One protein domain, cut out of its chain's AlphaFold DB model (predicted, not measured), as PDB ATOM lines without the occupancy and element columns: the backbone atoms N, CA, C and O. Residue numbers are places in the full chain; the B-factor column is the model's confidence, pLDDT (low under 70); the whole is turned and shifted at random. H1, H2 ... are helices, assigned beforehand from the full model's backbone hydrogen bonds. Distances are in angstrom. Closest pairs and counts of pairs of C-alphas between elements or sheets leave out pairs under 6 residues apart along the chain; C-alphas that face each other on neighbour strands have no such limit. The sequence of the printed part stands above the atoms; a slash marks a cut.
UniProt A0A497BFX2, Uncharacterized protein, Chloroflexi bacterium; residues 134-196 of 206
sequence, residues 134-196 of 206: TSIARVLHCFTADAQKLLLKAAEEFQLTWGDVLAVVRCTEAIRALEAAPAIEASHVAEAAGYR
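AT A GLANCE: This is residues 134 to 196 of the 206 residues of an uncharacterized protein of Chloroflexi bacterium (UniProt A0A497BFX2). H2 and H3 make a V that opens away from their tight link; H4 packs on both arms from one side, and short H1 packs on H3 from the other. The printed part has 63 residues with four named helices, H1 to H4, and no named strand: all helix. It is compact, radius of gyration of the C-alphas 10.4 A, spanning 30 by 20 by 20 A.

IN THESE COORDINATES: H1, residues 136 to 142, begins at C-alpha 136 (20.841, 26.985, 35.679). H2, residues 145 to 157, is 18.4 A long; H3, residues 162 to 178, 24.5 A. H4, residues 186 to 194, ends at C-alpha 194 (33.238, 33.768, 20.773).

HOW THE PARTS SIT: H1 touches H3 at residues 169 to 173 alone, C-alphas of Val 139 and Glu 173 closest at 6.6 A. H2 and H3 are close but not clearly touching, a steep tilt of 39 degrees, opposite ways. H4 touches H2, closest C-alphas Ala 147 and Ala 186, 4.0 A, and H3, closest Thr 172 and His 188, 5.3 A. H1 and H4 are apart. In H1, H2, H3 and H4 every O i to N i+4 pair is within hydrogen-bond range.

THE WHOLE: The printed part has no cut and no long link; no printed residue is under 70 in pLDDT.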
ATOM      1  N   THR A 134      23.617  31.707  39.664       92.56
ATOM      2  CA  THR A 134      24.239  30.389  39.434       92.56
ATOM      3  C   THR A 134      23.217  29.276  39.173       92.56
ATOM      4  O   THR A 134      23.580  28.173  38.757       92.56
ATOM      5  N   SER A 135      21.925  29.534  39.412       95.44
ATOM      6  CA  SER A 135      20.852  28.566  39.170       95.44
ATOM      7  C   SER A 135      20.585  28.415  37.675       95.44
ATOM      8  O   SER A 135      19.929  29.260  37.067       95.44
ATOM      9  N   ILE A 136      21.034  27.297  37.101       92.81
ATOM     10  CA  ILE A 136      20.841  26.985  35.679       92.81
ATOM     11  C   ILE A 136      19.363  26.999  35.289       92.81
ATOM     12  O   ILE A 136      19.022  27.554  34.253       92.81
ATOM     13  N   ALA A 137      18.470  26.474  36.133       93.69
ATOM     14  CA  ALA A 137      17.034  26.516  35.863       93.69
ATOM     15  C   ALA A 137      16.532  27.958  35.664       93.69
ATOM     16  O   ALA A 137      15.845  28.238  34.688       93.69
ATOM     17  N   ARG A 138      16.930  28.893  36.543       94.00
ATOM     18  CA  ARG A 138      16.557  30.312  36.413       94.00
ATOM     19  C   ARG A 138      17.143  30.940  35.153       94.00
ATOM     20  O   ARG A 138      16.425  31.641  34.455       94.00
ATOM     21  N   VAL A 139      18.409  30.654  34.856       94.88
ATOM     22  CA  VAL A 139      19.092  31.162  33.659       94.88
ATOM     23  C   VAL A 139      18.378  30.711  32.387       94.88
ATOM     24  O   VAL A 139      18.080  31.536  31.530       94.88
ATOM     25  N   LEU A 140      18.039  29.424  32.274       92.75
ATOM     26  CA  LEU A 140      17.366  28.877  31.092       92.75
ATOM     27  C   LEU A 140      15.989  29.517  30.847       92.75
ATOM     28  O   LEU A 140      15.596  29.677  29.692       92.75
ATOM     29  N   HIS A 141      15.286  29.945  31.900       94.19
ATOM     30  CA  HIS A 141      14.037  30.703  31.769       94.19
ATOM     31  C   HIS A 141      14.228  32.129  31.234       94.19
ATOM     32  O   HIS A 141      13.275  32.706  30.718       94.19
ATOM     33  N   CYS A 142      15.431  32.696  31.332       94.94
ATOM     34  CA  CYS A 142      15.736  34.027  30.810       94.94
ATOM     35  C   CYS A 142      16.056  34.027  29.308       94.94
ATOM     36  O   CYS A 142      16.098  35.101  28.715       94.94
ATOM     37  N   PHE A 143      16.288  32.872  28.676       97.56
ATOM     38  CA  PHE A 143      16.594  32.808  27.245       97.56
ATOM     39  C   PHE A 143      15.390  33.167  26.376       97.56
ATOM     40  O   PHE A 143      14.314  32.583  26.502       97.56
ATOM     41  N   THR A 144      15.607  34.063  25.412       98.31
ATOM     42  CA  THR A 144      14.664  34.258  24.309       98.31
ATOM     43  C   THR A 144      14.693  33.064  23.355       98.31
ATOM     44  O   THR A 144      15.670  32.311  23.292       98.31
ATOM     45  N   ALA A 145      13.635  32.896  22.559       97.75
ATOM     46  CA  ALA A 145      13.565  31.819  21.571       97.75
ATOM     47  C   ALA A 145      14.738  31.857  20.573       97.75
ATOM     48  O   ALA A 145      15.258  30.811  20.192       97.75
ATOM     49  N   ASP A 146      15.185  33.048  20.171       98.12
ATOM     50  CA  ASP A 146      16.292  33.185  19.221       98.12
ATOM     51  C   ASP A 146      17.654  32.911  19.866       98.12
ATOM     52  O   ASP A 146      18.507  32.288  19.234       98.12
ATOM     53  N   ALA A 147      17.834  33.258  21.146       98.12
ATOM     54  CA  ALA A 147      19.014  32.861  21.907       98.12
ATOM     55  C   ALA A 147      19.117  31.331  22.042       98.12
ATOM     56  O   ALA A 147      20.196  30.768  21.860       98.12
ATOM     57  N   GLN A 148      17.996  30.641  22.297       97.44
ATOM     58  CA  GLN A 148      17.963  29.172  22.359       97.44
ATOM     59  C   GLN A 148      18.326  28.542  21.013       97.44
ATOM     60  O   GLN A 148      19.170  27.649  20.963       97.44
ATOM     61  N   LYS A 149      17.732  29.028  19.914       98.00
ATOM     62  CA  LYS A 149      18.051  28.548  18.560       98.00
ATOM     63  C   LYS A 149      19.530  28.734  18.233       98.00
ATOM     64  O   LYS A 149      20.143  27.820  17.687       98.00
ATOM     65  N   LEU A 150      20.101  29.893  18.566       97.62
ATOM     66  CA  LEU A 150      21.514  30.161  18.314       97.62
ATOM     67  C   LEU A 150      22.418  29.245  19.143       97.62
ATOM     68  O   LEU A 150      23.375  28.704  18.598       97.62
ATOM     69  N   LEU A 151      22.102  29.027  20.422       95.88
ATOM     70  CA  LEU A 151      22.870  28.122  21.276       95.88
ATOM     71  C   LEU A 151      22.836  26.681  20.753       95.88
ATOM     72  O   LEU A 151      23.877  26.033  20.705       95.88
ATOM     73  N   LEU A 152      21.667  26.190  20.329       96.25
ATOM     74  CA  LEU A 152      21.532  24.854  19.738       96.25
ATOM     75  C   LEU A 152      22.336  24.732  18.441       96.25
ATOM     76  O   LEU A 152      23.096  23.782  18.279       96.25
ATOM     77  N   LYS A 153      22.240  25.733  17.560       95.62
ATOM     78  CA  LYS A 153      23.024  25.776  16.325       95.62
ATOM     79  C   LYS A 153      24.530  25.771  16.607       95.62
ATOM     80  O   LYS A 153      25.260  24.998  15.997       95.62
ATOM     81  N   ALA A 154      24.991  26.592  17.552       92.25
ATOM     82  CA  ALA A 154      26.392  26.623  17.960       92.25
ATOM     83  C   ALA A 154      26.833  25.280  18.563       92.25
ATOM     84  O   ALA A 154      27.934  24.816  18.280       92.25
ATOM     85  N   ALA A 155      25.974  24.628  19.354       92.56
ATOM     86  CA  ALA A 155      26.260  23.314  19.919       92.56
ATOM     87  C   ALA A 155      26.466  22.244  18.838       92.56
ATOM     88  O   ALA A 155      27.393  21.442  18.949       92.56
ATOM     89  N   GLU A 156      25.654  22.262  17.780       92.94
ATOM     90  CA  GLU A 156      25.778  21.350  16.638       92.94
ATOM     91  C   GLU A 156      27.011  21.658  15.776       92.94
ATOM     92  O   GLU A 156      27.824  20.766  15.526       92.94
ATOM     93  N   GLU A 157      27.187  22.914  15.349       89.94
ATOM     94  CA  GLU A 157      28.280  23.327  14.453       89.94
ATOM     95  C   GLU A 157      29.659  23.129  15.089       89.94
ATOM     96  O   GLU A 157      30.613  22.735  14.414       89.94
ATOM     97  N   PHE A 158      29.764  23.377  16.394       87.06
ATOM     98  CA  PHE A 158      31.016  23.281  17.136       87.06
ATOM     99  C   PHE A 158      31.185  21.966  17.899       87.06
ATOM    100  O   PHE A 158      32.195  21.794  18.577       87.06
ATOM    101  N   GLN A 159      30.230  21.035  17.780       89.44
ATOM    102  CA  GLN A 159      30.255  19.738  18.466       89.44
ATOM    103  C   GLN A 159      30.477  19.883  19.984       89.44
ATOM    104  O   GLN A 159      31.272  19.158  20.589       89.44
ATOM    105  N   LEU A 160      29.783  20.847  20.597       88.69
ATOM    106  CA  LEU A 160      29.936  21.179  22.011       88.69
ATOM    107  C   LEU A 160      29.460  20.021  22.893       88.69
ATOM    108  O   LEU A 160      28.361  19.490  22.729       88.69
ATOM    109  N   THR A 161      30.267  19.654  23.885       89.44
ATOM    110  CA  THR A 161      29.857  18.718  24.935       89.44
ATOM    111  C   THR A 161      28.891  19.386  25.916       89.44
ATOM    112  O   THR A 161      28.780  20.611  25.980       89.44
ATOM    113  N   TRP A 162      28.234  18.596  26.771       89.44
ATOM    114  CA  TRP A 162      27.410  19.129  27.865       89.44
ATOM    115  C   TRP A 162      28.155  20.136  28.752       89.44
ATOM    116  O   TRP A 162      27.568  21.129  29.182       89.44
ATOM    117  N   GLY A 163      29.444  19.893  29.013       87.50
ATOM    118  CA  GLY A 163      30.284  20.811  29.779       87.50
ATOM    119  C   GLY A 163      30.519  22.130  29.046       87.50
ATOM    120  O   GLY A 163      30.414  23.191  29.657       87.50
ATOM    121  N   ASP A 164      30.754  22.074  27.735       88.12
ATOM    122  CA  ASP A 164      30.931  23.267  26.905       88.12
ATOM    123  C   ASP A 164      29.645  24.103  26.847       88.12
ATOM    124  O   ASP A 164      29.689  25.315  27.044       88.12
ATOM    125  N   VAL A 165      28.486  23.460  26.657       92.00
ATOM    126  CA  VAL A 165      27.182  24.144  26.668       92.00
ATOM    127  C   VAL A 165      26.934  24.810  28.020       92.00
ATOM    128  O   VAL A 165      26.511  25.962  28.071       92.00
ATOM    129  N   LEU A 166      27.238  24.127  29.129       91.38
ATOM    130  CA  LEU A 166      27.092  24.701  30.465       91.38
ATOM    131  C   LEU A 166      28.005  25.921  30.674       91.38
ATOM    132  O   LEU A 166      27.564  26.913  31.258       91.38
ATOM    133  N   ALA A 167      29.248  25.866  30.187       89.94
ATOM    134  CA  ALA A 167      30.171  26.997  30.233       89.94
ATOM    135  C   ALA A 167      29.632  28.190  29.424       89.94
ATOM    136  O   ALA A 167      29.594  29.308  29.938       89.94
ATOM    137  N   VAL A 168      29.116  27.948  28.212       93.75
ATOM    138  CA  VAL A 168      28.489  28.988  27.377       93.75
ATOM    139  C   VAL A 168      27.268  29.593  28.069       93.75
ATOM    140  O   VAL A 168      27.132  30.813  28.091       93.75
ATOM    141  N   VAL A 169      26.406  28.786  28.695       95.69
ATOM    142  CA  VAL A 169      25.227  29.278  29.432       95.69
ATOM    143  C   VAL A 169      25.635  30.172  30.606       95.69
ATOM    144  O   VAL A 169      25.068  31.250  30.782       95.69
ATOM    145  N   ARG A 170      26.642  29.768  31.391       95.50
ATOM    146  CA  ARG A 170      27.151  30.579  32.512       95.50
ATOM    147  C   ARG A 170      27.795  31.880  32.039       95.50
ATOM    148  O   ARG A 170      27.587  32.915  32.666       95.50
ATOM    149  N   CYS A 171      28.545  31.818  30.943       96.50
ATOM    150  CA  CYS A 171      29.156  32.976  30.300       96.50
ATOM    151  C   CYS A 171      28.085  33.955  29.791       96.50
ATOM    152  O   CYS A 171      28.126  35.143  30.095       96.50
ATOM    153  N   THR A 172      27.052  33.437  29.126       97.62
ATOM    154  CA  THR A 172      25.918  34.223  28.621       97.62
ATOM    155  C   THR A 172      25.179  34.956  29.746       97.62
ATOM    156  O   THR A 172      24.844  36.130  29.609       97.62
ATOM    157  N   GLU A 173      24.951  34.292  30.883       97.81
ATOM    158  CA  GLU A 173      24.325  34.916  32.053       97.81
ATOM    159  C   GLU A 173      25.200  36.020  32.668       97.81
ATOM    160  O   GLU A 173      24.680  37.052  33.090       97.81
ATOM    161  N   ALA A 174      26.525  35.846  32.682       98.06
ATOM    162  CA  ALA A 174      27.447  36.884  33.141       98.06
ATOM    163  C   ALA A 174      27.424  38.117  32.222       98.06
ATOM    164  O   ALA A 174      27.378  39.244  32.718       98.06
ATOM    165  N   ILE A 175      27.371  37.916  30.902       98.38
ATOM    166  CA  ILE A 175      27.233  39.000  29.913       98.38
ATOM    167  C   ILE A 175      25.903  39.739  30.109       98.38
ATOM    168  O   ILE A 175      25.900  40.960  30.265       98.38
ATOM    169  N   ARG A 176      24.779  39.011  30.209       98.25
ATOM    170  CA  ARG A 176      23.459  39.605  30.485       98.25
ATOM    171  C   ARG A 176      23.476  40.439  31.769       98.25
ATOM    172  O   ARG A 176      22.922  41.537  31.804       98.25
ATOM    173  N   ALA A 177      24.090  39.919  32.831       98.06
ATOM    174  CA  ALA A 177      24.192  40.612  34.109       98.06
ATOM    175  C   ALA A 177      25.036  41.896  34.011       98.06
ATOM    176  O   ALA A 177      24.646  42.917  34.576       98.06
ATOM    177  N   LEU A 178      26.140  41.876  33.251       98.00
ATOM    178  CA  LEU A 178      26.962  43.061  32.963       98.00
ATOM    179  C   LEU A 178      26.191  44.144  32.204       98.00
ATOM    180  O   LEU A 178      26.380  45.329  32.469       98.00
ATOM    181  N   GLU A 179      25.301  43.749  31.297       97.62
ATOM    182  CA  GLU A 179      24.447  44.669  30.535       97.62
ATOM    183  C   GLU A 179      23.170  45.077  31.283       97.62
ATOM    184  O   GLU A 179      22.412  45.921  30.811       97.62
ATOM    185  N   ALA A 180      22.929  44.498  32.466       96.69
ATOM    186  CA  ALA A 180      21.679  44.626  33.214       96.69
ATOM    187  C   ALA A 180      20.432  44.320  32.353       96.69
ATOM    188  O   ALA A 180      19.358  44.887  32.568       96.69
ATOM    189  N   ALA A 181      20.572  43.411  31.383       97.12
ATOM    190  CA  ALA A 181      19.515  43.077  30.442       97.12
ATOM    191  C   ALA A 181      18.442  42.186  31.105       97.12
ATOM    192  O   ALA A 181      18.774  41.295  31.893       97.12
ATOM    193  N   PRO A 182      17.146  42.377  30.797       95.12
ATOM    194  CA  PRO A 182      16.062  41.619  31.427       95.12
ATOM    195  C   PRO A 182      15.970  40.163  30.943       95.12
ATOM    196  O   PRO A 182      15.413  39.318  31.643       95.12
ATOM    197  N   ALA A 183      16.508  39.868  29.761       97.31
ATOM    198  CA  ALA A 183      16.486  38.553  29.133       97.31
ATOM    199  C   ALA A 183      17.832  38.249  28.463       97.31
ATOM    200  O   ALA A 183      18.621  39.148  28.170       97.31
ATOM    201  N   ILE A 184      18.093  36.969  28.218       98.19
ATOM    202  CA  ILE A 184      19.241  36.499  27.454       98.19
ATOM    203  C   ILE A 184      18.888  36.535  25.967       98.19
ATOM    204  O   ILE A 184      18.080  35.736  25.489       98.19
ATOM    205  N   GLU A 185      19.509  37.464  25.245       98.50
ATOM    206  CA  GLU A 185      19.371  37.628  23.802       98.50
ATOM    207  C   GLU A 185      20.434  36.853  23.010       98.50
ATOM    208  O   GLU A 185      21.431  36.367  23.550       98.50
ATOM    209  N   ALA A 186      20.217  36.738  21.696       98.19
ATOM    210  CA  ALA A 186      21.138  36.052  20.795       98.19
ATOM    211  C   ALA A 186      22.527  36.721  20.745       98.19
ATOM    212  O   ALA A 186      23.524  36.026  20.571       98.19
ATOM    213  N   SER A 187      22.611  38.039  20.949       97.88
ATOM    214  CA  SER A 187      23.878  38.779  21.056       97.88
ATOM    215  C   SER A 187      24.749  38.271  22.209       97.88
ATOM    216  O   SER A 187      25.928  37.996  21.996       97.88
ATOM    217  N   HIS A 188      24.168  38.053  23.394       98.25
ATOM    218  CA  HIS A 188      24.901  37.521  24.546       98.25
ATOM    219  C   HIS A 188      25.446  36.113  24.268       98.25
ATOM    220  O   HIS A 188      26.572  35.795  24.643       98.25
ATOM    221  N   VAL A 189      24.657  35.267  23.594       97.31
ATOM    222  CA  VAL A 189      25.082  33.911  23.209       97.31
ATOM    223  C   VAL A 189      26.207  33.967  22.175       97.31
ATOM    224  O   VAL A 189      27.162  33.199  22.273       97.31
ATOM    225  N   ALA A 190      26.117  34.876  21.201       95.56
ATOM    226  CA  ALA A 190      27.146  35.059  20.183       95.56
ATOM    227  C   ALA A 190      28.485  35.495  20.799       95.56
ATOM    228  O   ALA A 190      29.522  34.921  20.466       95.56
ATOM    229  N   GLU A 191      28.464  36.455  21.729       96.19
ATOM    230  CA  GLU A 191      29.663  36.866  22.470       96.19
ATOM    231  C   GLU A 191      30.215  35.700  23.309       96.19
ATOM    232  O   GLU A 191      31.397  35.371  23.200       96.19
ATOM    233  N   ALA A 192      29.363  35.011  24.080       95.44
ATOM    234  CA  ALA A 192      29.773  33.881  24.914       95.44
ATOM    235  C   ALA A 192      30.436  32.752  24.110       95.44
ATOM    236  O   ALA A 192      31.454  32.203  24.534       95.44
ATOM    237  N   ALA A 193      29.877  32.414  22.945       91.69
ATOM    238  CA  ALA A 193      30.446  31.419  22.041       91.69
ATOM    239  C   ALA A 193      31.797  31.871  21.457       91.69
ATOM    240  O   ALA A 193      32.684  31.041  21.248       91.69
ATOM    241  N   GLY A 194      31.984  33.179  21.248       90.25
ATOM    242  CA  GLY A 194      33.238  33.768  20.773       90.25
ATOM    243  C   GLY A 194      34.418  33.557  21.725       90.25
ATOM    244  O   GLY A 194      35.545  33.371  21.268       90.25
ATOM    245  N   TYR A 195      34.168  33.483  23.036       91.00
ATOM    246  CA  TYR A 195      35.201  33.165  24.026       91.00
ATOM    247  C   TYR A 195      35.603  31.687  24.052       91.00
ATOM    248  O   TYR A 195      36.466  31.316  24.838       91.00
ATOM    249  N   ARG A 196      35.014  30.806  23.237       82.94
ATOM    250  CA  ARG A 196      35.395  29.384  23.190       82.94
ATOM    251  C   ARG A 196      35.740  28.961  21.758       82.94
ATOM    252  O   ARG A 196      35.009  28.188  21.136       82.94
TER     253      ARG A 196